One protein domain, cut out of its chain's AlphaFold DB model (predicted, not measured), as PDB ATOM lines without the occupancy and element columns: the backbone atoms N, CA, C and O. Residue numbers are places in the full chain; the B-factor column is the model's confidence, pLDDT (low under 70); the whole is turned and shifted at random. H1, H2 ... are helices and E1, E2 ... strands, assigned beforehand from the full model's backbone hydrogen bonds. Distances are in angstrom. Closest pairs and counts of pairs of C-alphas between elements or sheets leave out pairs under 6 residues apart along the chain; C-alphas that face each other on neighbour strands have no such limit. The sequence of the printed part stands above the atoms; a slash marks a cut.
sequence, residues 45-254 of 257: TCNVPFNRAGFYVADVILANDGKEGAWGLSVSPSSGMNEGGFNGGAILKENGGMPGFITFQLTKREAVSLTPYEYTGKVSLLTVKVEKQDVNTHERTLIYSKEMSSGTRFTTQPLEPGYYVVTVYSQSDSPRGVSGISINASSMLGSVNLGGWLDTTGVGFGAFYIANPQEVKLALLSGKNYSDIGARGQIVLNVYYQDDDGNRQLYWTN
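AT A GLANCE: This is residues 45 to 254 of the 257 residues of an uncharacterized protein of Anaerolineaceae bacterium 4572_78 (UniProt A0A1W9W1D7). Two twisted sheets lie face to face as a sandwich, the strands of the one at 29 degrees to those of the other, and the short helix H1 only grazes the larger sheet. Eight of the strands make a jelly roll, one long hairpin of four nested antiparallel pairs wound over both sheets: E1 with E13, E2 with E12, E3 with E11 and E4 with E10. The printed part has 210 residues with 15 named strands and one named helix, E1 to E13 in turn, then H1, E14 and E15, and the class is mostly strand. The sheet orders are E1 - E13 - E3 - E11 - E5 - E9 - E7 - E8 and E6 - E10 - E4 - E12 - E2 - E14 - E15, both antiparallel throughout. The whole is compact, with a radius of gyration of the C-alphas of 16.3 A, and rounded, spanning 45 by 43 by 39 A.

HOW THE PARTS SIT: In the larger sheet, edge strand E1, residues 45 to 50, is antiparallel to E13, residues 214 to 221, with N 46 and O 218 2.9 A apart, within hydrogen-bond range. E13 is the antiparallel neighbour of E3, residues 69 to 77, with N 74 and O 219 at 2.8 A. E3 is the antiparallel neighbour of E11, residues 188 to 198, with N 73 and O 194 at 2.8 A; E11 bends by 65 degrees at residue 191. Then come E5, residues 100 to 106, with N 103 and O 193 at 2.7 A from E5 to E11, and E9, residues 162 to 170, with N 102 and O 166 at 2.9 A from E5 to E9. E7, residues 126 to 133, follows, with N 129 and O 167 at 2.9 A to E9; it forms a hairpin with edge strand E8, residues 140 to 148, with N 128 and O 146 at 2.8 A. E8 bends by 59 degrees at residue 143. In the other sheet, edge strand E6, residues 113 to 118, is the antiparallel neighbour of E10, residues 177 to 184, with N 115 and O 182 at 2.9 A. Next are E4, residues 86 to 92, with N 88 and O 181 at 3.0 A to E10, and E12, residues 203 to 210, with N 89 and O 205 at 2.8 A to E4. E2, residues 54 to 62, is beside E12, with N 58 and O 206 at 2.8 A. E14, residues 235 to 242, is beside E2, with N 59 and O 238 at 2.8 A, and makes a hairpin with edge strand E15, residues 248 to 253, with N 239 and O 252 at 2.8 A. Between the two sheets, the closest C-alphas of E4 and E11 are those of Ile 91 and Trp 197, 5.0 A apart. H1, residues 223 to 226, is too short for any O i to N i+4 pair; its closest C-alpha to E3 is that of Tyr 226, 6.5 A from that of Ala 70.

IN THESE COORDINATES: E1 begins at C-alpha 45, (17.557, -0.580, -40.580). From first to last C-alpha E3 measures 26.7 A, E9 26.5 A, and E2 and E11 26.4 A each. E11, the longest strand with 11 residues, begins at C-alpha 188, (31.386, -14.767, -29.130). E15 ends at C-alpha 253, (8.317, -8.166, -40.712).

THE WHOLE: The two C-alphas farthest apart, those of Asp 65 and Arg 109, are 45.9 A apart. The printed part has no cut. The link from E8 to E9, residues 149 to 161, is long; in it residues 154 to 155 pair antiparallel with residues 113 to 114 of E6. The mean pLDDT of the printed part is 90.0, and residues 81 to 84 and residue 190 are under 70.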
ATOM      1  N   THR A  45      17.132  -0.502 -41.985       85.19
ATOM      2  CA  THR A  45      17.557  -0.580 -40.580       85.19
ATOM      3  C   THR A  45      16.361  -0.442 -39.658       85.19
ATOM      4  O   THR A  45      15.688   0.584 -39.699       85.19
ATOM      5  N   CYS A  46      16.140  -1.432 -38.793       83.56
ATOM      6  CA  CYS A  46      15.012  -1.465 -37.867       83.56
ATOM      7  C   CYS A  46      15.491  -1.822 -36.452       83.56
ATOM      8  O   CYS A  46      16.339  -2.696 -36.269       83.56
ATOM      9  N   ASN A  47      14.936  -1.154 -35.440       87.75
ATOM     10  CA  ASN A  47      15.049  -1.591 -34.050       87.75
ATOM     11  C   ASN A  47      13.789  -2.387 -33.727       87.75
ATOM     12  O   ASN A  47      12.687  -1.848 -33.810       87.75
ATOM     13  N   VAL A  48      13.956  -3.665 -33.411       88.44
ATOM     14  CA  VAL A  48      12.843  -4.568 -33.129       88.44
ATOM     15  C   VAL A  48      12.881  -4.916 -31.642       88.44
ATOM     16  O   VAL A  48      13.921  -5.371 -31.154       88.44
ATOM     17  N   PRO A  49      11.788  -4.705 -30.890       90.31
ATOM     18  CA  PRO A  49      11.716  -5.131 -29.503       90.31
ATOM     19  C   PRO A  49      11.504  -6.647 -29.456       90.31
ATOM     20  O   PRO A  49      10.471  -7.148 -29.893       90.31
ATOM     21  N   PHE A  50      12.462  -7.394 -28.910       89.94
ATOM     22  CA  PHE A  50      12.325  -8.821 -28.618       89.94
ATOM     23  C   PHE A  50      11.863  -8.959 -27.169       89.94
ATOM     24  O   PHE A  50      12.624  -8.708 -26.241       89.94
ATOM     25  N   ASN A  51      10.595  -9.303 -26.955       90.31
ATOM     26  CA  ASN A  51       9.950  -9.232 -25.639       90.31
ATOM     27  C   ASN A  51      10.038 -10.525 -24.810       90.31
ATOM     28  O   ASN A  51       9.539 -10.567 -23.685       90.31
ATOM     29  N   ARG A  52      10.662 -11.576 -25.346       89.00
ATOM     30  CA  ARG A  52      10.850 -12.862 -24.670       89.00
ATOM     31  C   ARG A  52      12.191 -13.480 -25.035       89.00
ATOM     32  O   ARG A  52      12.755 -13.183 -26.084       89.00
ATOM     33  N   ALA A  53      12.681 -14.348 -24.157       89.12
ATOM     34  CA  ALA A  53      13.825 -15.185 -24.468       89.12
ATOM     35  C   ALA A  53      13.438 -16.287 -25.468       89.12
ATOM     36  O   ALA A  53      12.296 -16.760 -25.462       89.12
ATOM     37  N   GLY A  54      14.380 -16.714 -26.306       88.38
ATOM     38  CA  GLY A  54      14.180 -17.836 -27.219       88.38
ATOM     39  C   GLY A  54      14.986 -17.756 -28.508       88.38
ATOM     40  O   GLY A  54      15.783 -16.839 -28.715       88.38
ATOM     41  N   PHE A  55      14.766 -18.747 -29.369       88.62
ATOM     42  CA  PHE A  55      15.368 -18.813 -30.695       88.62
ATOM     43  C   PHE A  55      14.531 -18.045 -31.710       88.62
ATOM     44  O   PHE A  55      13.305 -18.146 -31.749       88.62
ATOM     45  N   TYR A  56      15.223 -17.298 -32.559       91.50
ATOM     46  CA  TYR A  56      14.629 -16.519 -33.626       91.50
ATOM     47  C   TYR A  56      15.332 -16.812 -34.943       91.50
ATOM     48  O   TYR A  56      16.540 -17.054 -34.974       91.50
ATOM     49  N   VAL A  57      14.567 -16.781 -36.030       92.44
ATOM     50  CA  VAL A  57      15.068 -16.953 -37.394       92.44
ATOM     51  C   VAL A  57      14.642 -15.753 -38.220       92.44
ATOM     52  O   VAL A  57      13.455 -15.488 -38.367       92.44
ATOM     53  N   ALA A  58      15.618 -15.021 -38.735       94.25
ATOM     54  CA  ALA A  58      15.430 -13.945 -39.686       94.25
ATOM     55  C   ALA A  58      15.593 -14.500 -41.104       94.25
ATOM     56  O   ALA A  58      16.708 -14.847 -41.484       94.25
ATOM     57  N   ASP A  59      14.506 -14.566 -41.862       94.12
ATOM     58  CA  ASP A  59      14.481 -14.934 -43.274       94.12
ATOM     59  C   ASP A  59      14.511 -13.668 -44.141       94.12
ATOM     60  O   ASP A  59      13.788 -12.704 -43.890       94.12
ATOM     61  N   VAL A  60      15.325 -13.694 -45.189       95.12
ATOM     62  CA  VAL A  60      15.511 -12.647 -46.190       95.12
ATOM     63  C   VAL A  60      15.108 -13.207 -47.543       95.12
ATOM     64  O   VAL A  60      15.666 -14.202 -48.009       95.12
ATOM     65  N   ILE A  61      14.130 -12.565 -48.168       92.50
ATOM     66  CA  ILE A  61      13.485 -13.020 -49.398       92.50
ATOM     67  C   ILE A  61      13.561 -11.902 -50.431       92.50
ATOM     68  O   ILE A  61      13.280 -10.746 -50.115       92.50
ATOM     69  N   LEU A  62      13.904 -12.249 -51.668       91.56
ATOM     70  CA  LEU A  62      13.778 -11.356 -52.814       91.56
ATOM     71  C   LEU A  62      12.438 -11.623 -53.503       91.56
ATOM     72  O   LEU A  62      12.151 -12.763 -53.863       91.56
ATOM     73  N   ALA A  63      11.619 -10.587 -53.684       86.19
ATOM     74  CA  ALA A  63      10.350 -10.712 -54.395       86.19
ATOM     75  C   ALA A  63      10.556 -11.202 -55.841       86.19
ATOM     76  O   ALA A  63      11.612 -10.998 -56.434       86.19
ATOM     77  N   ASN A  64       9.534 -11.847 -56.415       79.69
ATOM     78  CA  ASN A  64       9.632 -12.603 -57.673       79.69
ATOM     79  C   ASN A  64      10.081 -11.798 -58.908       79.69
ATOM     80  O   ASN A  64      10.491 -12.394 -59.903       79.69
ATOM     81  N   ASP A  65       9.985 -10.472 -58.872       82.75
ATOM     82  CA  ASP A  65      10.411  -9.545 -59.924       82.75
ATOM     83  C   ASP A  65      11.801  -8.929 -59.673       82.75
ATOM     84  O   ASP A  65      12.308  -8.157 -60.490       82.75
ATOM     85  N   GLY A  66      12.430  -9.278 -58.552       87.06
ATOM     86  CA  GLY A  66      13.741  -8.797 -58.160       87.06
ATOM     87  C   GLY A  66      14.880  -9.380 -58.998       87.06
ATOM     88  O   GLY A  66      14.837 -10.500 -59.506       87.06
ATOM     89  N   LYS A  67      15.962  -8.609 -59.097       93.12
ATOM     90  CA  LYS A  67      17.245  -9.043 -59.647       93.12
ATOM     91  C   LYS A  67      18.063  -9.709 -58.543       93.12
ATOM     92  O   LYS A  67      18.324  -9.086 -57.511       93.12
ATOM     93  N   GLU A  68      18.510 -10.938 -58.794       94.88
ATOM     94  CA  GLU A  68      19.403 -11.664 -57.888       94.88
ATOM     95  C   GLU A  68      20.707 -10.905 -57.602       94.88
ATOM     96  O   GLU A  68      21.187 -10.117 -58.425       94.88
ATOM     97  N   GLY A  69      21.299 -11.163 -56.438       94.25
ATOM     98  CA  GLY A  69      22.551 -10.529 -56.053       94.25
ATOM     99  C   GLY A  69      22.964 -10.760 -54.606       94.25
ATOM    100  O   GLY A  69      22.382 -11.563 -53.878       94.25
ATOM    101  N   ALA A  70      23.996 -10.036 -54.194       94.25
ATOM    102  CA  ALA A  70      24.526 -10.036 -52.847       94.25
ATOM    103  C   ALA A  70      23.560  -9.376 -51.858       94.25
ATOM    104  O   ALA A  70      22.930  -8.355 -52.155       94.25
ATOM    105  N   TRP A  71      23.501  -9.946 -50.661       94.38
ATOM    106  CA  TRP A  71      22.791  -9.395 -49.518       94.38
ATOM    107  C   TRP A  71      23.596  -9.627 -48.238       94.38
ATOM    108  O   TRP A  71      24.479 -10.492 -48.190       94.38
ATOM    109  N   GLY A  72      23.245  -8.892 -47.189       93.81
ATOM    110  CA  GLY A  72      23.740  -9.140 -45.846       93.81
ATOM    111  C   GLY A  72      22.748  -8.713 -44.777       93.81
ATOM    112  O   GLY A  72      21.903  -7.855 -45.007       93.81
ATOM    113  N   LEU A  73      22.851  -9.311 -43.598       93.25
ATOM    114  CA  LEU A  73      22.069  -8.967 -42.420       93.25
ATOM    115  C   LEU A  73      23.004  -8.836 -41.224       93.25
ATOM    116  O   LEU A  73      23.754  -9.758 -40.906       93.25
ATOM    117  N   SER A  74      22.917  -7.696 -40.552       91.12
ATOM    118  CA  SER A  74      23.512  -7.463 -39.243       91.12
ATOM    119  C   SER A  74      22.457  -7.642 -38.160       91.12
ATOM    120  O   SER A  74      21.396  -7.019 -38.230       91.12
ATOM    121  N   VAL A  75      22.755  -8.460 -37.152       88.88
ATOM    122  CA  VAL A  75      21.908  -8.667 -35.968       88.88
ATOM    123  C   VAL A  75      22.673  -8.231 -34.729       88.88
ATOM    124  O   VAL A  75      23.599  -8.922 -34.302       88.88
ATOM    125  N   SER A  76      22.282  -7.097 -34.150       88.88
ATOM    126  CA  SER A  76      22.985  -6.442 -33.041       88.88
ATOM    127  C   SER A  76      22.068  -6.290 -31.816       88.88
ATOM    128  O   SER A  76      21.313  -5.316 -31.735       88.88
ATOM    129  N   PRO A  77      22.095  -7.236 -30.859       87.12
ATOM    130  CA  PRO A  77      21.355  -7.114 -29.604       87.12
ATOM    131  C   PRO A  77      21.892  -5.962 -28.747       87.12
ATOM    132  O   PRO A  77      23.105  -5.756 -28.670       87.12
ATOM    133  N   SER A  78      21.010  -5.236 -28.059       86.38
ATOM    134  CA  SER A  78      21.401  -4.128 -27.170       86.38
ATOM    135  C   SER A  78      22.240  -4.568 -25.963       86.38
ATOM    136  O   SER A  78      22.995  -3.756 -25.428       86.38
ATOM    137  N   SER A  79      22.192  -5.847 -25.573       82.12
ATOM    138  CA  SER A  79      23.103  -6.426 -24.572       82.12
ATOM    139  C   SER A  79      24.562  -6.512 -25.044       82.12
ATOM    140  O   SER A  79      25.465  -6.688 -24.227       82.12
ATOM    141  N   GLY A  80      24.803  -6.441 -26.359       74.56
ATOM    142  CA  GLY A  80      26.112  -6.673 -26.967       74.56
ATOM    143  C   GLY A  80      26.563  -8.138 -26.959       74.56
ATOM    144  O   GLY A  80      27.721  -8.406 -27.272       74.56
ATOM    145  N   MET A  81      25.691  -9.096 -26.622       65.38
ATOM    146  CA  MET A  81      26.012 -10.529 -26.588       65.38
ATOM    147  C   MET A  81      24.927 -11.362 -27.274       65.38
ATOM    148  O   MET A  81      23.747 -11.228 -26.958       65.38
ATOM    149  N   ASN A  82      25.349 -12.250 -28.179       66.56
ATOM    150  CA  ASN A  82      24.540 -13.381 -28.630       66.56
ATOM    151  C   ASN A  82      25.000 -14.602 -27.829       66.56
ATOM    152  O   ASN A  82      26.139 -15.045 -27.977       66.56
ATOM    153  N   GLU A  83      24.145 -15.106 -26.942       66.69
ATOM    154  CA  GLU A  83      24.410 -16.362 -26.243       66.69
ATOM    155  C   GLU A  83      24.022 -17.529 -27.144       66.69
ATOM    156  O   GLU A  83      22.966 -17.513 -27.766       66.69
ATOM    157  N   GLY A  84      24.858 -18.561 -27.200       64.56
ATOM    158  CA  GLY A  84      24.623 -19.683 -28.100       64.56
ATOM    159  C   GLY A  84      25.073 -19.381 -29.528       64.56
ATOM    160  O   GLY A  84      25.180 -18.238 -29.965       64.56
ATOM    161  N   GLY A  85      25.437 -20.446 -30.236       75.31
ATOM    162  CA  GLY A  85      25.971 -20.354 -31.587       75.31
ATOM    163  C   GLY A  85      25.063 -19.604 -32.562       75.31
ATOM    164  O   GLY A  85      23.871 -19.421 -32.324       75.31
ATOM    165  N   PHE A  86      25.625 -19.224 -33.701       82.62
ATOM    166  CA  PHE A  86      24.880 -18.593 -34.777       82.62
ATOM    167  C   PHE A  86      24.768 -19.543 -35.962       82.62
ATOM    168  O   PHE A  86      25.723 -20.252 -36.286       82.62
ATOM    169  N   ASN A  87      23.615 -19.544 -36.625       87.31
ATOM    170  CA  ASN A  87      23.449 -20.250 -37.890       87.31
ATOM    171  C   ASN A  87      23.089 -19.243 -38.971       87.31
ATOM    172  O   ASN A  87      22.167 -18.461 -38.790       87.31
ATOM    173  N   GLY A  88      23.804 -19.247 -40.085       92.00
ATOM    174  CA  GLY A  88      23.489 -18.400 -41.232       92.00
ATOM    175  C   GLY A  88      23.419 -19.231 -42.496       92.00
ATOM    176  O   GLY A  88      24.059 -20.277 -42.569       92.00
ATOM    177  N   GLY A  89      22.669 -18.788 -43.490       92.56
ATOM    178  CA  GLY A  89      22.607 -19.454 -44.779       92.56
ATOM    179  C   GLY A  89      22.100 -18.547 -45.880       92.56
ATOM    180  O   GLY A  89      21.556 -17.476 -45.625       92.56
ATOM    181  N   ALA A  90      22.339 -18.963 -47.115       93.69
ATOM    182  CA  ALA A  90      22.028 -18.204 -48.315       93.69
ATOM    183  C   ALA A  90      21.948 -19.143 -49.524       93.69
ATOM    184  O   ALA A  90      22.248 -20.341 -49.429       93.69
ATOM    185  N   ILE A  91      21.604 -18.585 -50.686       94.31
ATOM    186  CA  ILE A  91      21.847 -19.281 -51.947       94.31
ATOM    187  C   ILE A  91      23.350 -19.522 -52.080       94.31
ATOM    188  O   ILE A  91      24.168 -18.607 -51.952       94.31
ATOM    189  N   LEU A  92      23.702 -20.772 -52.360       92.75
ATOM    190  CA  LEU A  92      25.054 -21.159 -52.708       92.75
ATOM    191  C   LEU A  92      25.200 -21.027 -54.222       92.75
ATOM    192  O   LEU A  92      24.711 -21.878 -54.972       92.75
ATOM    193  N   LYS A  93      25.847 -19.946 -54.666       92.94
ATOM    194  CA  LYS A  93      26.046 -19.681 -56.093       92.94
ATOM    195  C   LYS A  93      26.866 -20.805 -56.735       92.94
ATOM    196  O   LYS A  93      27.796 -21.333 -56.126       92.94
ATOM    197  N   GLU A  94      26.500 -21.183 -57.951       93.25
ATOM    198  CA  GLU A  94      27.170 -22.204 -58.757       93.25
ATOM    199  C   GLU A  94      28.650 -21.885 -59.027       93.25
ATOM    200  O   GLU A  94      29.076 -20.730 -58.952       93.25
ATOM    201  N   ASN A  95      29.419 -22.917 -59.386       91.75
ATOM    202  CA  ASN A  95      30.788 -22.813 -59.906       91.75
ATOM    203  C   ASN A  95      31.762 -22.005 -59.030       91.75
ATOM    204  O   ASN A  95      32.558 -21.222 -59.550       91.75
ATOM    205  N   GLY A  96      31.692 -22.153 -57.705       89.19
ATOM    206  CA  GLY A  96      32.544 -21.400 -56.782       89.19
ATOM    207  C   GLY A  96      32.288 -19.892 -56.800       89.19
ATOM    208  O   GLY A  96      33.188 -19.115 -56.487       89.19
ATOM    209  N   GLY A  97      31.078 -19.475 -57.193       90.00
ATOM    210  CA  GLY A  97      30.658 -18.080 -57.212       90.00
ATOM    211  C   GLY A  97      30.599 -17.439 -55.820       90.00
ATOM    212  O   GLY A  97      31.222 -17.893 -54.862       90.00
ATOM    213  N   MET A  98      29.835 -16.348 -55.703       90.31
ATOM    214  CA  MET A  98      29.711 -15.586 -54.457       90.31
ATOM    215  C   MET A  98      29.420 -16.511 -53.257       90.31
ATOM    216  O   MET A  98      28.419 -17.234 -53.291       90.31
ATOM    217  N   PRO A  99      30.267 -16.501 -52.210       92.81
ATOM    218  CA  PRO A  99      30.083 -17.371 -51.060       92.81
ATOM    219  C   PRO A  99      28.951 -16.879 -50.162       92.81
ATOM    220  O   PRO A  99      28.661 -15.683 -50.090       92.81
ATOM    221  N   GLY A 100      28.390 -17.802 -49.385       93.19
ATOM    222  CA  GLY A 100      27.735 -17.436 -48.133       93.19
ATOM    223  C   GLY A 100      28.791 -17.052 -47.101       93.19
ATOM    224  O   GLY A 100      29.883 -17.626 -47.088       93.19
ATOM    225  N   PHE A 101      28.493 -16.096 -46.229       93.56
ATOM    226  CA  PHE A 101      29.411 -15.688 -45.174       93.56
ATOM    227  C   PHE A 101      28.704 -15.451 -43.847       93.56
ATOM    228  O   PHE A 101      27.513 -15.150 -43.781       93.56
ATOM    229  N   ILE A 102      29.492 -15.550 -42.787       92.81
ATOM    230  CA  ILE A 102      29.138 -15.154 -41.434       92.81
ATOM    231  C   ILE A 102      30.379 -14.577 -40.757       92.81
ATOM    232  O   ILE A 102      31.495 -15.058 -40.963       92.81
ATOM    233  N   THR A 103      30.196 -13.547 -39.946       91.31
ATOM    234  CA  THR A 103      31.259 -12.939 -39.158       91.31
ATOM    235  C   THR A 103      30.936 -12.984 -37.677       91.31
ATOM    236  O   THR A 103      29.775 -12.934 -37.271       91.31
ATOM    237  N   PHE A 104      31.976 -13.093 -36.860       88.25
ATOM    238  CA  PHE A 104      31.855 -13.078 -35.407       88.25
ATOM    239  C   PHE A 104      33.133 -12.534 -34.775       88.25
ATOM    240  O   PHE A 104      34.205 -12.541 -35.382       88.25
ATOM    241  N   GLN A 105      33.025 -12.090 -33.526       89.38
ATOM    242  CA  GLN A 105      34.161 -11.643 -32.732       89.38
ATOM    243  C   GLN A 105      34.367 -12.566 -31.535       89.38
ATOM    244  O   GLN A 105      33.433 -12.802 -30.778       89.38
ATOM    245  N   LEU A 106      35.595 -13.037 -31.327       90.44
ATOM    246  CA  LEU A 106      35.990 -13.761 -30.116       90.44
ATOM    247  C   LEU A 106      36.602 -12.808 -29.094       90.44
ATOM    248  O   LEU A 106      37.484 -12.011 -29.426       90.44
ATOM    249  N   THR A 107      36.178 -12.931 -27.835       90.31
ATOM    250  CA  THR A 107      36.763 -12.179 -26.707       90.31
ATOM    251  C   THR A 107      37.861 -12.922 -25.984       90.31
ATOM    252  O   THR A 107      38.695 -12.302 -25.323       90.31
ATOM    253  N   LYS A 108      37.861 -14.250 -26.075       92.88
ATOM    254  CA  LYS A 108      38.840 -15.108 -25.422       92.88
ATOM    255  C   LYS A 108      39.408 -16.074 -26.441       92.88
ATOM    256  O   LYS A 108      38.792 -16.371 -27.459       92.88
ATOM    257  N   ARG A 109      40.605 -16.565 -26.139       96.31
ATOM    258  CA  ARG A 109      41.213 -17.622 -26.930       96.31
ATOM    259  C   ARG A 109      40.421 -18.912 -26.732       96.31
ATOM    260  O   ARG A 109      40.394 -19.434 -25.619       96.31
ATOM    261  N   GLU A 110      39.802 -19.432 -27.784       95.62
ATOM    262  CA  GLU A 110      39.008 -20.662 -27.710       95.62
ATOM    263  C   GLU A 110      38.927 -21.388 -29.054       95.62
ATOM    264  O   GLU A 110      39.168 -20.810 -30.113       95.62
ATOM    265  N   ALA A 111      38.599 -22.677 -29.013       95.62
ATOM    266  CA  ALA A 111      38.283 -23.431 -30.219       95.62
ATOM    267  C   ALA A 111      36.853 -23.115 -30.676       95.62
ATOM    268  O   ALA A 111      35.944 -23.018 -29.853       95.62
ATOM    269  N   VAL A 112      36.652 -23.013 -31.987       93.81
ATOM    270  CA  VAL A 112      35.345 -22.761 -32.600       93.81
ATOM    271  C   VAL A 112      34.881 -24.026 -33.310       93.81
ATOM    272  O   VAL A 112      35.648 -24.664 -34.036       93.81
ATOM    273  N   SER A 113      33.623 -24.403 -33.099       95.19
ATOM    274  CA  SER A 113      32.976 -25.488 -33.836       95.19
ATOM    275  C   SER A 113      32.227 -24.925 -35.037       95.19
ATOM    276  O   SER A 113      31.411 -24.021 -34.890       95.19
ATOM    277  N   LEU A 114      32.473 -25.506 -36.208       95.31
ATOM    278  CA  LEU A 114      31.873 -25.142 -37.485       95.31
ATOM    279  C   LEU A 114      31.193 -26.369 -38.095       95.31
ATOM    280  O   LEU A 114      31.785 -27.449 -38.146       95.31
ATOM    281  N   THR A 115      29.971 -26.210 -38.592       96.44
ATOM    282  CA  THR A 115      29.277 -27.254 -39.356       96.44
ATOM    283  C   THR A 115      28.609 -26.620 -40.574       96.44
ATOM    284  O   THR A 115      27.628 -25.897 -40.401       96.44
ATOM    285  N   PRO A 116      29.128 -26.839 -41.794       95.81
ATOM    286  CA  PRO A 116      28.477 -26.384 -43.010       95.81
ATOM    287  C   PRO A 116      27.354 -27.352 -43.404       95.81
ATOM    288  O   PRO A 116      27.452 -28.559 -43.187       95.81
ATOM    289  N   TYR A 117      26.303 -26.826 -44.015       94.44
ATOM    290  CA  TYR A 117      25.145 -27.564 -44.504       94.44
ATOM    291  C   TYR A 117      24.877 -27.204 -45.960       94.44
ATOM    292  O   TYR A 117      25.135 -26.086 -46.401       94.44
ATOM    293  N   GLU A 118      24.312 -28.160 -46.679       93.25
ATOM    294  CA  GLU A 118      23.751 -28.017 -48.013       93.25
ATOM    295  C   GLU A 118      22.368 -28.659 -47.984       93.25
ATOM    296  O   GLU A 118      22.231 -29.806 -47.551       93.25
ATOM    297  N   TYR A 119      21.348 -27.898 -48.369       89.81
ATOM    298  CA  TYR A 119      19.952 -28.263 -48.132       89.81
ATOM    299  C   TYR A 119      19.244 -28.816 -49.370       89.81
ATOM    300  O   TYR A 119      18.131 -29.322 -49.254       89.81
ATOM    301  N   THR A 120      19.853 -28.731 -50.556       90.19
ATOM    302  CA  THR A 120      19.206 -29.138 -51.815       90.19
ATOM    303  C   THR A 120      19.582 -30.543 -52.282       90.19
ATOM    304  O   THR A 120      18.921 -31.084 -53.167       90.19
ATOM    305  N   GLY A 121      20.641 -31.133 -51.727       89.94
ATOM    306  CA  GLY A 121      21.248 -32.379 -52.191       89.94
ATOM    307  C   GLY A 121      22.027 -32.245 -53.505       89.94
ATOM    308  O   GLY A 121      22.437 -33.261 -54.065       89.94
ATOM    309  N   LYS A 122      22.208 -31.026 -54.033       90.06
ATOM    310  CA  LYS A 122      22.814 -30.793 -55.356       90.06
ATOM    311  C   LYS A 122      24.324 -30.581 -55.304       90.06
ATOM    312  O   LYS A 122      24.989 -30.801 -56.312       90.06
ATOM    313  N   VAL A 123      24.867 -30.154 -54.162       91.25
ATOM    314  CA  VAL A 123      26.303 -29.877 -54.004       91.25
ATOM    315  C   VAL A 123      26.897 -30.852 -52.988       91.25
ATOM    316  O   VAL A 123      26.462 -30.929 -51.844       91.25
ATOM    317  N   SER A 124      27.884 -31.638 -53.423       87.25
ATOM    318  CA  SER A 124      28.433 -32.763 -52.649       87.25
ATOM    319  C   SER A 124      29.526 -32.361 -51.654       87.25
ATOM    320  O   SER A 124      29.689 -33.005 -50.615       87.25
ATOM    321  N   LEU A 125      30.275 -31.302 -51.962       93.69
ATOM    322  CA  LEU A 125      31.372 -30.785 -51.151       93.69
ATOM    323  C   LEU A 125      31.296 -29.263 -51.078       93.69
ATOM    324  O   LEU A 125      31.030 -28.589 -52.070       93.69
ATOM    325  N   LEU A 126      31.577 -28.734 -49.893       95.31
ATOM    326  CA  LEU A 126      31.630 -27.307 -49.608       95.31
ATOM    327  C   LEU A 126      33.065 -26.932 -49.248       95.31
ATOM    328  O   LEU A 126      33.708 -27.642 -48.474       95.31
ATOM    329  N   THR A 127      33.564 -25.811 -49.762       95.75
ATOM    330  CA  THR A 127      34.817 -25.228 -49.267       95.75
ATOM    331  C   THR A 127      34.496 -24.231 -48.163       95.75
ATOM    332  O   THR A 127      33.858 -23.210 -48.409       95.75
ATOM    333  N   VAL A 128      34.962 -24.512 -46.948       96.50
ATOM    334  CA  VAL A 128      34.862 -23.614 -45.794       96.50
ATOM    335  C   VAL A 128      36.202 -22.927 -45.583       96.50
ATOM    336  O   VAL A 128      37.221 -23.599 -45.385       96.50
ATOM    337  N   LYS A 129      36.208 -21.592 -45.578       96.62
ATOM    338  CA  LYS A 129      37.380 -20.800 -45.191       96.62
ATOM    339  C   LYS A 129      37.109 -20.040 -43.906       96.62
ATOM    340  O   LYS A 129      36.011 -19.538 -43.703       96.62
ATOM    341  N   VAL A 130      38.126 -19.953 -43.057       96.81
ATOM    342  CA  VAL A 130      38.123 -19.142 -41.836       96.81
ATOM    343  C   VAL A 130      39.259 -18.147 -41.953       96.81
ATOM    344  O   VAL A 130      40.417 -18.544 -42.095       96.81
ATOM    345  N   GLU A 131      38.934 -16.868 -41.871       96.94
ATOM    346  CA  GLU A 131      39.878 -15.769 -42.004       96.94
ATOM    347  C   GLU A 131      39.815 -14.895 -40.752       96.94
ATOM    348  O   GLU A 131      38.729 -14.596 -40.256       96.94
ATOM    349  N   LYS A 132      40.973 -14.478 -40.234       95.38
ATOM    350  CA  LYS A 132      41.049 -13.424 -39.219       95.38
ATOM    351  C   LYS A 132      41.147 -12.084 -39.932       95.38
ATOM    352  O   LYS A 132      42.001 -11.934 -40.803       95.38
ATOM    353  N   GLN A 133      40.311 -11.125 -39.558       92.94
ATOM    354  CA  GLN A 133      40.380  -9.767 -40.081       92.94
ATOM    355  C   GLN A 133      41.060  -8.851 -39.067       92.94
ATOM    356  O   GLN A 133      40.703  -8.841 -37.885       92.94
ATOM    357  N   ASP A 134      42.029  -8.071 -39.534       88.56
ATOM    358  CA  ASP A 134      42.562  -6.959 -38.759       88.56
ATOM    359  C   ASP A 134      41.549  -5.807 -38.761       88.56
ATOM    360  O   ASP A 134      41.077  -5.374 -39.812       88.56
ATOM    361  N   VAL A 135      41.184  -5.322 -37.576       81.00
ATOM    362  CA  VAL A 135      40.147  -4.287 -37.418       81.00
ATOM    363  C   VAL A 135      40.612  -2.888 -37.827       81.00
ATOM    364  O   VAL A 135      39.777  -2.009 -37.997       81.00
ATOM    365  N   ASN A 136      41.921  -2.665 -37.971       83.44
ATOM    366  CA  ASN A 136      42.482  -1.373 -38.358       83.44
ATOM    367  C   ASN A 136      42.768  -1.320 -39.860       83.44
ATOM    368  O   ASN A 136      42.470  -0.319 -40.509       83.44
ATOM    369  N   THR A 137      43.362  -2.381 -40.417       86.88
ATOM    370  CA  THR A 137      43.740  -2.423 -41.841       86.88
ATOM    371  C   THR A 137      42.659  -3.034 -42.729       86.88
ATOM    372  O   THR A 137      42.703  -2.854 -43.944       86.88
ATOM    373  N   HIS A 138      41.690  -3.746 -42.144       81.69
ATOM    374  CA  HIS A 138      40.697  -4.573 -42.838       81.69
ATOM    375  C   HIS A 138      41.289  -5.724 -43.665       81.69
ATOM    376  O   HIS A 138      40.561  -6.389 -44.409       81.69
ATOM    377  N   GLU A 139      42.586  -6.000 -43.524       88.25
ATOM    378  CA  GLU A 139      43.230  -7.127 -44.187       88.25
ATOM    379  C   GLU A 139      42.775  -8.449 -43.572       88.25
ATOM    380  O   GLU A 139      42.547  -8.562 -42.364       88.25
ATOM    381  N   ARG A 140      42.657  -9.470 -44.422       91.31
ATOM    382  CA  ARG A 140      42.265 -10.819 -44.021       91.31
ATOM    383  C   ARG A 140      43.446 -11.765 -44.102       91.31
ATOM    384  O   ARG A 140      44.131 -11.838 -45.116       91.31
ATOM    385  N   THR A 141      43.641 -12.526 -43.034       95.25
ATOM    386  CA  THR A 141      44.607 -13.620 -42.977       95.25
ATOM    387  C   THR A 141      43.859 -14.943 -42.953       95.25
ATOM    388  O   THR A 141      43.101 -15.215 -42.019       95.25
ATOM    389  N   LEU A 142      44.088 -15.780 -43.964       96.94
ATOM    390  CA  LEU A 142      43.532 -17.127 -44.025       96.94
ATOM    391  C   LEU A 142      44.107 -17.991 -42.895       96.94
ATOM    392  O   LEU A 142      45.317 -18.181 -42.803       96.94
ATOM    393  N   ILE A 143      43.226 -18.535 -42.059       97.56
ATOM    394  CA  ILE A 143      43.583 -19.445 -40.964       97.56
ATOM    395  C   ILE A 143      43.315 -20.893 -41.374       97.56
ATOM    396  O   ILE A 143      44.145 -21.773 -41.151       97.56
ATOM    397  N   TYR A 144      42.159 -21.139 -41.998       96.06
ATOM    398  CA  TYR A 144      41.769 -22.457 -42.492       96.06
ATOM    399  C   TYR A 144      41.130 -22.362 -43.869       96.06
ATOM    400  O   TYR A 144      40.364 -21.442 -44.132       96.06
ATOM    401  N   SER A 145      41.379 -23.373 -44.700       96.19
ATOM    402  CA  SER A 145      40.611 -23.683 -45.906       96.19
ATOM    403  C   SER A 145      40.421 -25.193 -45.945       96.19
ATOM    404  O   SER A 145      41.407 -25.932 -45.955       96.19
ATOM    405  N   LYS A 146      39.175 -25.661 -45.893       94.88
ATOM    406  CA  LYS A 146      38.850 -27.089 -45.863       94.88
ATOM    407  C   LYS A 146      37.689 -27.415 -46.779       94.88
ATOM    408  O   LYS A 146      36.670 -26.738 -46.749       94.88
ATOM    409  N   GLU A 147      37.827 -28.516 -47.500       95.94
ATOM    410  CA  GLU A 147      36.695 -29.173 -48.137       95.94
ATOM    411  C   GLU A 147      35.968 -30.027 -47.106       95.94
ATOM    412  O   GLU A 147      36.585 -30.769 -46.335       95.94
ATOM    413  N   MET A 148      34.653 -29.881 -47.055       95.38
ATOM    414  CA  MET A 148      33.807 -30.515 -46.061       95.38
ATOM    415  C   MET A 148      32.530 -31.021 -46.715       95.38
ATOM    416  O   MET A 148      31.895 -30.319 -47.501       95.38
ATOM    417  N   SER A 149      32.123 -32.235 -46.356       94.88
ATOM    418  CA  SER A 149      30.782 -32.724 -46.665       94.88
ATOM    419  C   SER A 149      29.749 -32.012 -45.789       94.88
ATOM    420  O   SER A 149      30.015 -31.715 -44.618       94.88
ATOM    421  N   SER A 150      28.559 -31.784 -46.347       94.56
ATOM    422  CA  SER A 150      27.400 -31.248 -45.620       94.56
ATOM    423  C   SER A 150      27.167 -32.004 -44.301       94.56
ATOM    424  O   SER A 150      27.280 -33.229 -44.246       94.56
ATOM    425  N   GLY A 151      26.897 -31.272 -43.220       93.25
ATOM    426  CA  GLY A 151      26.643 -31.803 -41.879       93.25
ATOM    427  C   GLY A 151      27.886 -32.242 -41.095       93.25
ATOM    428  O   GLY A 151      27.770 -32.611 -39.927       93.25
ATOM    429  N   THR A 152      29.087 -32.184 -41.680       96.06
ATOM    430  CA  THR A 152      30.315 -32.596 -40.983       96.06
ATOM    431  C   THR A 152      30.787 -31.509 -40.024       96.06
ATOM    432  O   THR A 152      31.014 -30.370 -40.421       96.06
ATOM    433  N   ARG A 153      30.990 -31.846 -38.746       96.25
ATOM    434  CA  ARG A 153      31.554 -30.912 -37.761       96.25
ATOM    435  C   ARG A 153      33.074 -30.817 -37.885       96.25
ATOM    436  O   ARG A 153      33.767 -31.830 -37.909       96.25
ATOM    437  N   PHE A 154      33.589 -29.593 -37.871       95.31
ATOM    438  CA  PHE A 154      35.004 -29.271 -37.740       95.31
ATOM    439  C   PHE A 154      35.221 -28.381 -36.516       95.31
ATOM    440  O   PHE A 154      34.556 -27.363 -36.359       95.31
ATOM    441  N   THR A 155      36.172 -28.748 -35.661       96.44
ATOM    442  CA  THR A 155      36.611 -27.914 -34.538       96.44
ATOM    443  C   THR A 155      38.000 -27.370 -34.837       96.44
ATOM    444  O   THR A 155      38.909 -28.131 -35.182       96.44
ATOM    445  N   THR A 156      38.163 -26.053 -34.736       96.44
ATOM    446  CA  THR A 156      39.454 -25.393 -34.958       96.44
ATOM    447  C   THR A 156      40.443 -25.710 -33.832       96.44
ATOM    448  O   THR A 156      40.057 -26.119 -32.737       96.44
ATOM    449  N   GLN A 157      41.733 -25.447 -34.056       96.56
ATOM    450  CA  GLN A 157      42.612 -25.160 -32.918       96.56
ATOM    451  C   GLN A 157      42.141 -23.864 -32.233       96.56
ATOM    452  O   GLN A 157      41.442 -23.071 -32.878       96.56
ATOM    453  N   PRO A 158      42.499 -23.624 -30.958       97.19
ATOM    454  CA  PRO A 158      42.126 -22.391 -30.282       97.19
ATOM    455  C   PRO A 158      42.553 -21.152 -31.074       97.19
ATOM    456  O   PRO A 158      43.743 -20.939 -31.317       97.19
ATOM    457  N   LEU A 159      41.567 -20.360 -31.484       96.94
ATOM    458  CA  LEU A 159      41.733 -19.092 -32.177       96.94
ATOM    459  C   LEU A 159      41.985 -17.994 -31.149       96.94
ATOM    460  O   LEU A 159      41.383 -18.003 -30.081       96.94
ATOM    461  N   GLU A 160      42.871 -17.050 -31.458       96.81
ATOM    462  CA  GLU A 160      43.089 -15.867 -30.617       96.81
ATOM    463  C   GLU A 160      41.865 -14.931 -30.619       96.81
ATOM    464  O   GLU A 160      41.081 -14.956 -31.565       96.81
ATOM    465  N   PRO A 161      41.712 -14.038 -29.625       95.00
ATOM    466  CA  PRO A 161      40.713 -12.976 -29.699       95.00
ATOM    467  C   PRO A 161      40.840 -12.151 -30.992       95.00
ATOM    468  O   PRO A 161      41.948 -11.888 -31.490       95.00
ATOM    469  N   GLY A 162      39.701 -11.733 -31.543       93.06
ATOM    470  CA  GLY A 162      39.645 -10.945 -32.774       93.06
ATOM    471  C   GLY A 162      38.368 -11.149 -33.582       93.06
ATOM    472  O   GLY A 162      37.475 -11.888 -33.173       93.06
ATOM    473  N   TYR A 163      38.298 -10.470 -34.727       92.06
ATOM    474  CA  TYR A 163      37.191 -10.566 -35.672       92.06
ATOM    475  C   TYR A 163      37.495 -11.610 -36.745       92.06
ATOM    476  O   TYR A 163      38.592 -11.639 -37.309       92.06
ATOM    477  N   TYR A 164      36.521 -12.468 -37.017       93.69
ATOM    478  CA  TYR A 164      36.648 -13.592 -37.927       93.69
ATOM    479  C   TYR A 164      35.553 -13.558 -38.980       93.69
ATOM    480  O   TYR A 164      34.407 -13.208 -38.699       93.69
ATOM    481  N   VAL A 165      35.918 -13.965 -40.190       94.06
ATOM    482  CA  VAL A 165      35.002 -14.185 -41.304       94.06
ATOM    483  C   VAL A 165      35.068 -15.657 -41.667       94.06
ATOM    484  O   VAL A 165      36.150 -16.205 -41.884       94.06
ATOM    485  N   VAL A 166      33.909 -16.300 -41.730       95.19
ATOM    486  CA  VAL A 166      33.782 -17.661 -42.237       95.19
ATOM    487  C   VAL A 166      32.972 -17.618 -43.511       95.19
ATOM    488  O   VAL A 166      31.865 -17.084 -43.532       95.19
ATOM    489  N   THR A 167      33.539 -18.169 -44.575       95.62
ATOM    490  CA  THR A 167      32.919 -18.226 -45.897       95.62
ATOM    491  C   THR A 167      32.698 -19.669 -46.317       95.62
ATOM    492  O   THR A 167      33.506 -20.551 -46.018       95.62
ATOM    493  N   VAL A 168      31.586 -19.904 -47.010       95.69
ATOM    494  CA  VAL A 168      31.210 -21.199 -47.573       95.69
ATOM    495  C   VAL A 168      31.030 -21.038 -49.074       95.69
ATOM    496  O   VAL A 168      30.153 -20.302 -49.526       95.69
ATOM    497  N   TYR A 169      31.854 -21.751 -49.834       94.19
ATOM    498  CA  TYR A 169      31.818 -21.796 -51.292       94.19
ATOM    499  C   TYR A 169      31.295 -23.148 -51.771       94.19
ATOM    500  O   TYR A 169      31.540 -24.186 -51.147       94.19
ATOM    501  N   SER A 170      30.627 -23.135 -52.922       93.31
ATOM    502  CA  SER A 170      30.506 -24.328 -53.754       93.31
ATOM    503  C   SER A 170      31.859 -24.644 -54.393       93.31
ATOM    504  O   SER A 170      32.759 -23.802 -54.431       93.31
ATOM    505  N   GLN A 171      32.018 -25.866 -54.889       92.00
ATOM    506  CA  GLN A 171      33.187 -26.213 -55.692       92.00
ATOM    507  C   GLN A 171      33.039 -25.675 -57.121       92.00
ATOM    508  O   GLN A 171      31.934 -25.354 -57.573       92.00
ATOM    509  N   SER A 172      34.148 -25.635 -57.860       89.75
ATOM    510  CA  SER A 172      34.103 -25.488 -59.319       89.75
ATOM    511  C   SER A 172      33.159 -26.532 -59.926       89.75
ATOM    512  O   SER A 172      33.059 -27.649 -59.417       89.75
ATOM    513  N   ASP A 173      32.432 -26.151 -60.975       89.06
ATOM    514  CA  ASP A 173      31.450 -26.992 -61.682       89.06
ATOM    515  C   ASP A 173      30.260 -27.488 -60.833       89.06
ATOM    516  O   ASP A 173      29.450 -28.298 -61.288       89.06
ATOM    517  N   SER A 174      30.115 -27.003 -59.594       93.12
ATOM    518  CA  SER A 174      28.960 -27.331 -58.757       93.12
ATOM    519  C   SER A 174      27.707 -26.592 -59.223       93.12
ATOM    520  O   SER A 174      27.778 -25.391 -59.506       93.12
ATOM    521  N   PRO A 175      26.534 -27.252 -59.221       94.31
ATOM    522  CA  PRO A 175      25.273 -26.574 -59.476       94.31
ATOM    523  C   PRO A 175      24.952 -25.571 -58.362       94.31
ATOM    524  O   PRO A 175      25.514 -25.612 -57.266       94.31
ATOM    525  N   ARG A 176      23.978 -24.699 -58.628       94.31
ATOM    526  CA  ARG A 176      23.392 -23.839 -57.600       94.31
ATOM    527  C   ARG A 176      22.717 -24.685 -56.520       94.31
ATOM    528  O   ARG A 176      21.967 -25.615 -56.835       94.31
ATOM    529  N   GLY A 177      22.944 -24.316 -55.265       92.19
ATOM    530  CA  GLY A 177      22.342 -24.953 -54.096       92.19
ATOM    531  C   GLY A 177      21.885 -23.934 -53.057       92.19
ATOM    532  O   GLY A 177      21.827 -22.732 -53.317       92.19
ATOM    533  N   VAL A 178      21.593 -24.422 -51.856       92.00
ATOM    534  CA  VAL A 178      21.314 -23.587 -50.681       92.00
ATOM    535  C   VAL A 178      22.209 -24.091 -49.570       92.00
ATOM    536  O   VAL A 178      22.177 -25.281 -49.252       92.00
ATOM    537  N   SER A 179      23.011 -23.205 -48.991       92.19
ATOM    538  CA  SER A 179      23.936 -23.572 -47.927       92.19
ATOM    539  C   SER A 179      23.584 -22.905 -46.613       92.19
ATOM    540  O   SER A 179      22.915 -21.873 -46.554       92.19
ATOM    541  N   GLY A 180      24.061 -23.520 -45.540       92.44
ATOM    542  CA  GLY A 180      24.102 -22.917 -44.225       92.44
ATOM    543  C   GLY A 180      25.428 -23.196 -43.542       92.44
ATOM    544  O   GLY A 180      26.193 -24.067 -43.952       92.44
ATOM    545  N   ILE A 181      25.697 -22.472 -42.471       94.06
ATOM    546  CA  ILE A 181      26.803 -22.739 -41.572       94.06
ATOM    547  C   ILE A 181      26.373 -22.479 -40.140       94.06
ATOM    548  O   ILE A 181      25.814 -21.432 -39.825       94.06
ATOM    549  N   SER A 182      26.646 -23.457 -39.286       93.19
ATOM    550  CA  SER A 182      26.545 -23.338 -37.840       93.19
ATOM    551  C   SER A 182      27.911 -23.006 -37.264       93.19
ATOM    552  O   SER A 182      28.891 -23.687 -37.578       93.19
ATOM    553  N   ILE A 183      27.968 -21.980 -36.422       91.44
ATOM    554  CA  ILE A 183      29.157 -21.570 -35.680       91.44
ATOM    555  C   ILE A 183      28.836 -21.590 -34.197       91.44
ATOM    556  O   ILE A 183      27.873 -20.969 -33.759       91.44
ATOM    557  N   ASN A 184      29.659 -22.271 -33.410       89.44
ATOM    558  CA  ASN A 184      29.501 -22.337 -31.965       89.44
ATOM    559  C   ASN A 184      30.833 -22.069 -31.255       89.44
ATOM    560  O   ASN A 184      31.847 -22.704 -31.555       89.44
ATOM    561  N   ALA A 185      30.795 -21.126 -30.319       88.62
ATOM    562  CA  ALA A 185      31.864 -20.768 -29.398       88.62
ATOM    563  C   ALA A 185      31.242 -20.110 -28.151       88.62
ATOM    564  O   ALA A 185      30.104 -19.640 -28.192       88.62
ATOM    565  N   SER A 186      31.972 -20.093 -27.039       85.81
ATOM    566  CA  SER A 186      31.477 -19.627 -25.736       85.81
ATOM    567  C   SER A 186      31.728 -18.143 -25.461       85.81
ATOM    568  O   SER A 186      31.112 -17.565 -24.570       85.81
ATOM    569  N   SER A 187      32.639 -17.517 -26.206       85.25
ATOM    570  CA  SER A 187      33.116 -16.147 -25.993       85.25
ATOM    571  C   SER A 187      32.819 -15.216 -27.175       85.25
ATOM    572  O   SER A 187      33.462 -14.167 -27.319       85.25
ATOM    573  N   MET A 188      31.845 -15.593 -28.014       83.75
ATOM    574  CA  MET A 188      31.386 -14.767 -29.130       83.75
ATOM    575  C   MET A 188      30.694 -13.503 -28.613       83.75
ATOM    576  O   MET A 188      29.725 -13.574 -27.860       83.75
ATOM    577  N   LEU A 189      31.200 -12.338 -29.019       77.31
ATOM    578  CA  LEU A 189      30.540 -11.057 -28.773       77.31
ATOM    579  C   LEU A 189      29.436 -10.816 -29.801       77.31
ATOM    580  O   LEU A 189      29.546 -11.216 -30.959       77.31
ATOM    581  N   GLY A 190      28.370 -10.163 -29.341       65.69
ATOM    582  CA  GLY A 190      27.182  -9.850 -30.124       65.69
ATOM    583  C   GLY A 190      27.461  -8.883 -31.272       65.69
ATOM    584  O   GLY A 190      28.436  -8.133 -31.262       65.69
ATOM    585  N   SER A 191      26.533  -8.876 -32.231       70.19
ATOM    586  CA  SER A 191      26.689  -8.426 -33.625       70.19
ATOM    587  C   SER A 191      27.241  -9.528 -34.521       70.19
ATOM    588  O   SER A 191      28.447  -9.715 -34.648       70.19
ATOM    589  N   VAL A 192      26.328 -10.267 -35.148       78.56
ATOM    590  CA  VAL A 192      26.671 -11.192 -36.231       78.56
ATOM    591  C   VAL A 192      26.254 -10.555 -37.539       78.56
ATOM    592  O   VAL A 192      25.107 -10.134 -37.686       78.56
ATOM    593  N   ASN A 193      27.198 -10.485 -38.473       88.69
ATOM    594  CA  ASN A 193      26.904 -10.130 -39.848       88.69
ATOM    595  C   ASN A 193      26.955 -11.407 -40.666       88.69
ATOM    596  O   ASN A 193      27.945 -12.134 -40.633       88.69
ATOM    597  N   LEU A 194      25.897 -11.682 -41.403       93.12
ATOM    598  CA  LEU A 194      25.846 -12.793 -42.334       93.12
ATOM    599  C   LEU A 194      25.402 -12.290 -43.696       93.12
ATOM    600  O   LEU A 194      24.929 -11.163 -43.821       93.12
ATOM    601  N   GLY A 195      25.512 -13.138 -44.699       94.44
ATOM    602  CA  GLY A 195      24.987 -12.832 -46.013       94.44
ATOM    603  C   GLY A 195      25.431 -13.845 -47.041       94.44
ATOM    604  O   GLY A 195      25.938 -14.922 -46.719       94.44
ATOM    605  N   GLY A 196      25.247 -13.485 -48.298       94.88
ATOM    606  CA  GLY A 196      25.629 -14.319 -49.424       94.88
ATOM    607  C   GLY A 196      24.890 -13.897 -50.673       94.88
ATOM    608  O   GLY A 196      24.650 -12.710 -50.887       94.88
ATOM    609  N   TRP A 197      24.520 -14.876 -51.493       95.38
ATOM    610  CA  TRP A 197      23.687 -14.647 -52.665       95.38
ATOM    611  C   TRP A 197      22.204 -14.815 -52.324       95.38
ATOM    612  O   TRP A 197      21.833 -15.629 -51.474       95.38
ATOM    613  N   LEU A 198      21.359 -14.037 -52.988       94.81
ATOM    614  CA  LEU A 198      19.908 -14.112 -52.914       94.81
ATOM    615  C   LEU A 198      19.346 -14.106 -54.331       94.81
ATOM    616  O   LEU A 198      19.775 -13.315 -55.171       94.81
ATOM    617  N   ASP A 199      18.375 -14.972 -54.580       93.06
ATOM    618  CA  ASP A 199      17.579 -15.001 -55.801       93.06
ATOM    619  C   ASP A 199      16.090 -15.113 -55.446       93.06
ATOM    620  O   ASP A 199      15.724 -15.139 -54.271       93.06
ATOM    621  N   THR A 200      15.227 -15.154 -56.457       89.06
ATOM    622  CA  THR A 200      13.767 -15.216 -56.282       89.06
ATOM    623  C   THR A 200      13.245 -16.607 -55.907       89.06
ATOM    624  O   THR A 200      12.045 -16.787 -55.719       89.06
ATOM    625  N   THR A 201      14.119 -17.612 -55.820       86.31
ATOM    626  CA  THR A 201      13.748 -19.016 -55.582       86.31
ATOM    627  C   THR A 201      14.109 -19.511 -54.189       86.31
ATOM    628  O   THR A 201      13.535 -20.502 -53.733       86.31
ATOM    629  N   GLY A 202      15.049 -18.855 -53.509       84.25
ATOM    630  CA  GLY A 202      15.480 -19.246 -52.176       84.25
ATOM    631  C   GLY A 202      15.456 -18.123 -51.156       84.25
ATOM    632  O   GLY A 202      14.960 -17.023 -51.383       84.25
ATOM    633  N   VAL A 203      15.979 -18.462 -49.983       89.69
ATOM    634  CA  VAL A 203      15.885 -17.651 -48.774       89.69
ATOM    635  C   VAL A 203      17.282 -17.515 -48.187       89.69
ATOM    636  O   VAL A 203      17.980 -18.509 -47.972       89.69
ATOM    637  N   GLY A 204      17.694 -16.279 -47.938       94.38
ATOM    638  CA  GLY A 204      18.784 -15.993 -47.018       94.38
ATOM    639  C   GLY A 204      18.271 -16.087 -45.590       94.38
ATOM    640  O   GLY A 204      17.155 -15.664 -45.338       94.38
ATOM    641  N   PHE A 205      19.024 -16.633 -44.641       94.06
ATOM    642  CA  PHE A 205      18.543 -16.688 -43.260       94.06
ATOM    643  C   PHE A 205      19.651 -16.540 -42.227       94.06
ATOM    644  O   PHE A 205      20.783 -16.963 -42.448       94.06
ATOM    645  N   GLY A 206      19.300 -15.989 -41.069       92.69
ATOM    646  CA  GLY A 206      20.124 -15.966 -39.865       92.69
ATOM    647  C   GLY A 206      19.312 -16.413 -38.655       92.69
ATOM    648  O   GLY A 206      18.245 -15.869 -38.399       92.69
ATOM    649  N   ALA A 207      19.805 -17.390 -37.901       89.88
ATOM    650  CA  ALA A 207      19.191 -17.870 -36.672       89.88
ATOM    651  C   ALA A 207      20.072 -17.548 -35.464       89.88
ATOM    652  O   ALA A 207      21.273 -17.840 -35.456       89.88
ATOM    653  N   PHE A 208      19.449 -16.968 -34.443       87.06
ATOM    654  CA  PHE A 208      20.099 -16.464 -33.239       87.06
ATOM    655  C   PHE A 208      19.212 -16.661 -32.013       87.06
ATOM    656  O   PHE A 208      17.998 -16.838 -32.121       87.06
ATOM    657  N   TYR A 209      19.828 -16.636 -30.836       86.44
ATOM    658  CA  TYR A 209      19.132 -16.763 -29.566       86.44
ATOM    659  C   TYR A 209      19.175 -15.442 -28.801       86.44
ATOM    660  O   TYR A 209      20.219 -14.802 -28.682       86.44
ATOM    661  N   ILE A 210      18.024 -15.046 -28.269       87.19
ATOM    662  CA  ILE A 210      17.878 -13.890 -27.392       87.19
ATOM    663  C   ILE A 210      17.682 -14.419 -25.977       87.19
ATOM    664  O   ILE A 210      16.671 -15.051 -25.686       87.19
ATOM    665  N   ALA A 211      18.650 -14.174 -25.093       86.31
ATOM    666  CA  ALA A 211      18.623 -14.705 -23.727       86.31
ATOM    667  C   ALA A 211      17.675 -13.945 -22.794       86.31
ATOM    668  O   ALA A 211      17.122 -14.518 -21.861       86.31
ATOM    669  N   ASN A 212      17.478 -12.650 -23.044       88.69
ATOM    670  CA  ASN A 212      16.628 -11.782 -22.237       88.69
ATOM    671  C   ASN A 212      15.891 -10.785 -23.137       88.69
ATOM    672  O   ASN A 212      16.473 -10.379 -24.153       88.69
ATOM    673  N   PRO A 213      14.667 -10.360 -22.761       91.69
ATOM    674  CA  PRO A 213      13.945  -9.318 -23.474       91.69
ATOM    675  C   PRO A 213      14.802  -8.066 -23.666       91.69
ATOM    676  O   PRO A 213      15.382  -7.558 -22.706       91.69
ATOM    677  N   GLN A 214      14.905  -7.589 -24.903       90.06
ATOM    678  CA  GLN A 214      15.776  -6.479 -25.273       90.06
ATOM    679  C   GLN A 214      15.428  -5.927 -26.657       90.06
ATOM    680  O   GLN A 214      14.772  -6.592 -27.459       90.06
ATOM    681  N   GLU A 215      15.915  -4.731 -26.974       90.62
ATOM    682  CA  GLU A 215      15.921  -4.261 -28.359       90.62
ATOM    683  C   GLU A 215      17.052  -4.932 -29.135       90.62
ATOM    684  O   GLU A 215      18.174  -5.076 -28.633       90.62
ATOM    685  N   VAL A 216      16.758  -5.321 -30.372       89.62
ATOM    686  CA  VAL A 216      17.744  -5.827 -31.324       89.62
ATOM    687  C   VAL A 216      17.695  -4.944 -32.556       89.62
ATOM    688  O   VAL A 216      16.644  -4.754 -33.170       89.62
ATOM    689  N   LYS A 217      18.856  -4.416 -32.927       90.56
ATOM    690  CA  LYS A 217      19.018  -3.684 -34.170       90.56
ATOM    691  C   LYS A 217      19.278  -4.667 -35.304       90.56
ATOM    692  O   LYS A 217      20.264  -5.406 -35.274       90.56
ATOM    693  N   LEU A 218      18.409  -4.639 -36.305       91.06
ATOM    694  CA  LEU A 218      18.546  -5.368 -37.558       91.06
ATOM    695  C   LEU A 218      18.934  -4.379 -38.656       91.06
ATOM    696  O   LEU A 218      18.288  -3.341 -38.804       91.06
ATOM    697  N   ALA A 219      19.985  -4.683 -39.412       90.81
ATOM    698  CA  ALA A 219      20.353  -3.921 -40.602       90.81
ATOM    699  C   ALA A 219      20.491  -4.868 -41.793       90.81
ATOM    700  O   ALA A 219      21.410  -5.684 -41.837       90.81
ATOM    701  N   LEU A 220      19.561  -4.767 -42.736       90.56
ATOM    702  CA  LEU A 220      19.561  -5.509 -43.984       90.56
ATOM    703  C   LEU A 220      20.217  -4.666 -45.078       90.56
ATOM    704  O   LEU A 220      19.842  -3.517 -45.319       90.56
ATOM    705  N   LEU A 221      21.193  -5.269 -45.739       90.50
ATOM    706  CA  LEU A 221      22.036  -4.669 -46.755       90.50
ATOM    707  C   LEU A 221      21.782  -5.366 -48.087       90.50
ATOM    708  O   LEU A 221      21.829  -6.593 -48.177       90.50
ATOM    709  N   SER A 222      21.551  -4.584 -49.131       89.31
ATOM    710  CA  SER A 222      21.383  -5.059 -50.504       89.31
ATOM    711  C   SER A 222      21.640  -3.917 -51.492       89.31
ATOM    712  O   SER A 222      22.113  -2.845 -51.103       89.31
ATOM    713  N   GLY A 223      21.367  -4.142 -52.782       87.12
ATOM    714  CA  GLY A 223      21.406  -3.097 -53.799       87.12
ATOM    715  C   GLY A 223      22.747  -2.369 -53.841       87.12
ATOM    716  O   GLY A 223      23.794  -3.003 -53.986       87.12
ATOM    717  N   LYS A 224      22.724  -1.038 -53.701       83.69
ATOM    718  CA  LYS A 224      23.938  -0.217 -53.818       83.69
ATOM    719  C   LYS A 224      24.933  -0.413 -52.667       83.69
ATOM    720  O   LYS A 224      26.097  -0.081 -52.866       83.69
ATOM    721  N   ASN A 225      24.555  -1.024 -51.532       83.31
ATOM    722  CA  ASN A 225      25.541  -1.434 -50.510       83.31
ATOM    723  C   ASN A 225      26.575  -2.425 -51.056       83.31
ATOM    724  O   ASN A 225      27.679  -2.530 -50.530       83.31
ATOM    725  N   TYR A 226      26.201  -3.164 -52.100       82.50
ATOM    726  CA  TYR A 226      27.067  -4.083 -52.825       82.50
ATOM    727  C   TYR A 226      27.206  -3.651 -54.291       82.50
ATOM    728  O   TYR A 226      27.332  -4.490 -55.180       82.50
ATOM    729  N   SER A 227      27.139  -2.345 -54.568       85.19
ATOM    730  CA  SER A 227      27.329  -1.774 -55.906       85.19
ATOM    731  C   SER A 227      26.447  -2.453 -56.980       85.19
ATOM    732  O   SER A 227      25.212  -2.437 -56.905       85.19
ATOM    733  N   ASP A 228      27.058  -3.049 -58.006       85.75
ATOM    734  CA  ASP A 228      26.350  -3.683 -59.122       85.75
ATOM    735  C   ASP A 228      26.027  -5.161 -58.911       85.75
ATOM    736  O   ASP A 228      25.200  -5.718 -59.647       85.75
ATOM    737  N   ILE A 229      26.620  -5.772 -57.885       88.81
ATOM    738  CA  ILE A 229      26.405  -7.178 -57.550       88.81
ATOM    739  C   ILE A 229      25.322  -7.375 -56.491       88.81
ATOM    740  O   ILE A 229      24.940  -8.516 -56.263       88.81
ATOM    741  N   GLY A 230      24.821  -6.313 -55.853       90.25
ATOM    742  CA  GLY A 230      23.757  -6.396 -54.851       90.25
ATOM    743  C   GLY A 230      22.402  -6.813 -55.420       90.25
ATOM    744  O   GLY A 230      22.049  -6.438 -56.540       90.25
ATOM    745  N   ALA A 231      21.629  -7.561 -54.627       91.88
ATOM    746  CA  ALA A 231      20.250  -7.914 -54.964       91.88
ATOM    747  C   ALA A 231      19.397  -6.640 -55.060       91.88
ATOM    748  O   ALA A 231      19.528  -5.749 -54.218       91.88
ATOM    749  N   ARG A 232      18.546  -6.525 -56.086       90.50
ATOM    750  CA  ARG A 232      17.721  -5.324 -56.339       90.50
ATOM    751  C   ARG A 232      16.256  -5.697 -56.510       90.50
ATOM    752  O   ARG A 232      15.951  -6.739 -57.070       90.50
ATOM    753  N   GLY A 233      15.365  -4.800 -56.109       87.06
ATOM    754  CA  GLY A 233      13.925  -5.043 -56.072       87.06
ATOM    755  C   GLY A 233      13.427  -5.041 -54.634       87.06
ATOM    756  O   GLY A 233      14.126  -4.581 -53.730       87.06
ATOM    757  N   GLN A 234      12.218  -5.543 -54.423       87.31
ATOM    758  CA  GLN A 234      11.640  -5.618 -53.091       87.31
ATOM    759  C   GLN A 234      12.290  -6.757 -52.294       87.31
ATOM    760  O   GLN A 234      12.232  -7.919 -52.698       87.31
ATOM    761  N   ILE A 235      12.893  -6.419 -51.150       88.62
ATOM    762  CA  ILE A 235      13.461  -7.396 -50.216       88.62
ATOM    763  C   ILE A 235      12.648  -7.402 -48.928       88.62
ATOM    764  O   ILE A 235      12.410  -6.361 -48.314       88.62
ATOM    765  N   VAL A 236      12.237  -8.599 -48.530       89.38
ATOM    766  CA  VAL A 236      11.442  -8.845 -47.331       89.38
ATOM    767  C   VAL A 236      12.324  -9.509 -46.283       89.38
ATOM    768  O   VAL A 236      12.966 -10.520 -46.554       89.38
ATOM    769  N   LEU A 237      12.333  -8.940 -45.084       92.31
ATOM    770  CA  LEU A 237      12.929  -9.476 -43.874       92.31
ATOM    771  C   LEU A 237      11.800  -9.894 -42.933       92.31
ATOM    772  O   LEU A 237      11.114  -9.051 -42.356       92.31
ATOM    773  N   ASN A 238      11.640 -11.200 -42.758       91.81
ATOM    774  CA  ASN A 238      10.710 -11.785 -41.804       91.81
ATOM    775  C   ASN A 238      11.490 -12.335 -40.621       91.81
ATOM    776  O   ASN A 238      12.423 -13.109 -40.794       91.81
ATOM    777  N   VAL A 239      11.088 -11.983 -39.410       92.94
ATOM    778  CA  VAL A 239      11.628 -12.563 -38.185       92.94
ATOM    779  C   VAL A 239      10.575 -13.483 -37.603       92.94
ATOM    780  O   VAL A 239       9.455 -13.063 -37.322       92.94
ATOM    781  N   TYR A 240      10.950 -14.733 -37.388       91.38
ATOM    782  CA  TYR A 240      10.135 -15.746 -36.744       91.38
ATOM    783  C   TYR A 240      10.680 -16.043 -35.359       91.38
ATOM    784  O   TYR A 240      11.890 -16.145 -35.174       91.38
ATOM    785  N   TYR A 241       9.788 -16.243 -34.399       90.81
ATOM    786  CA  TYR A 241      10.121 -16.982 -33.191       90.81
ATOM    787  C   TYR A 241      10.007 -18.475 -33.480       90.81
ATOM    788  O   TYR A 241       9.028 -18.898 -34.101       90.81
ATOM    789  N   GLN A 242      10.976 -19.256 -33.013       87.31
ATOM    790  CA  GLN A 242      10.948 -20.708 -33.090       87.31
ATOM    791  C   GLN A 242      10.735 -21.289 -31.689       87.31
ATOM    792  O   GLN A 242      11.512 -20.995 -30.779       87.31
ATOM    793  N   ASP A 243       9.677 -22.082 -31.522       83.88
ATOM    794  CA  ASP A 243       9.428 -22.806 -30.272       83.88
ATOM    795  C   ASP A 243      10.328 -24.050 -30.133       83.88
ATOM    796  O   ASP A 243      11.099 -24.393 -31.038       83.88
ATOM    797  N   ASP A 244      10.243 -24.715 -28.980       81.75
ATOM    798  CA  ASP A 244      11.056 -25.896 -28.659       81.75
ATOM    799  C   ASP A 244      10.754 -27.100 -29.573       81.75
ATOM    800  O   ASP A 244      11.616 -27.960 -29.765       81.75
ATOM    801  N   ASP A 245       9.565 -27.136 -30.184       82.06
ATOM    802  CA  ASP A 245       9.152 -28.154 -31.158       82.06
ATOM    803  C   ASP A 245       9.634 -27.821 -32.587       82.06
ATOM    804  O   ASP A 245       9.475 -28.618 -33.514       82.06
ATOM    805  N   GLY A 246      10.252 -26.651 -32.781       78.62
ATOM    806  CA  GLY A 246      10.758 -26.177 -34.066       78.62
ATOM    807  C   GLY A 246       9.723 -25.446 -34.925       78.62
ATOM    808  O   GLY A 246      10.039 -25.077 -36.059       78.62
ATOM    809  N   ASN A 247       8.511 -25.200 -34.419       82.69
ATOM    810  CA  ASN A 247       7.500 -24.450 -35.158       82.69
ATOM    811  C   ASN A 247       7.867 -22.969 -35.198       82.69
ATOM    812  O   ASN A 247       8.273 -22.373 -34.199       82.69
ATOM    813  N   ARG A 248       7.675 -22.352 -36.367       88.19
ATOM    814  CA  ARG A 248       7.956 -20.934 -36.592       88.19
ATOM    815  C   ARG A 248       6.672 -20.118 -36.570       88.19
ATOM    816  O   ARG A 248       5.735 -20.401 -37.311       88.19
ATOM    817  N   GLN A 249       6.659 -19.071 -35.756       89.00
ATOM    818  CA  GLN A 249       5.590 -18.077 -35.703       89.00
ATOM    819  C   GLN A 249       6.153 -16.733 -36.142       89.00
ATOM    820  O   GLN A 249       7.176 -16.304 -35.605       89.00
ATOM    821  N   LEU A 250       5.508 -16.076 -37.114       88.69
ATOM    822  CA  LEU A 250       5.933 -14.749 -37.555       88.69
ATOM    823  C   LEU A 250       5.876 -13.802 -36.354       88.69
ATOM    824  O   LEU A 250       4.826 -13.622 -35.743       88.69
ATOM    825  N   TYR A 251       7.029 -13.248 -36.004       88.38
ATOM    826  CA  TYR A 251       7.202 -12.337 -34.883       88.38
ATOM    827  C   TYR A 251       7.193 -10.886 -35.359       88.38
ATOM    828  O   TYR A 251       6.588 -10.028 -34.725       88.38
ATOM    829  N   TRP A 252       7.863 -10.615 -36.479       91.19
ATOM    830  CA  TRP A 252       7.998  -9.276 -37.037       91.19
ATOM    831  C   TRP A 252       8.317  -9.341 -38.537       91.19
ATOM    832  O   TRP A 252       8.906 -10.315 -39.002       91.19
ATOM    833  N   THR A 253       7.950  -8.311 -39.297       87.62
ATOM    834  CA  THR A 253       8.317  -8.166 -40.712       87.62
ATOM    835  C   THR A 253       8.533  -6.695 -41.057       87.62
ATOM    836  O   THR A 253       7.893  -5.825 -40.466       87.62
ATOM    837  N   ASN A 254       9.428  -6.411 -42.007       82.75
ATOM    838  CA  ASN A 254       9.584  -5.066 -42.573       82.75
ATOM    839  C   ASN A 254       8.548  -4.753 -43.668       82.75
ATOM    840  O   ASN A 254       8.562  -3.650 -44.206       82.75
TER     841      ASN A 254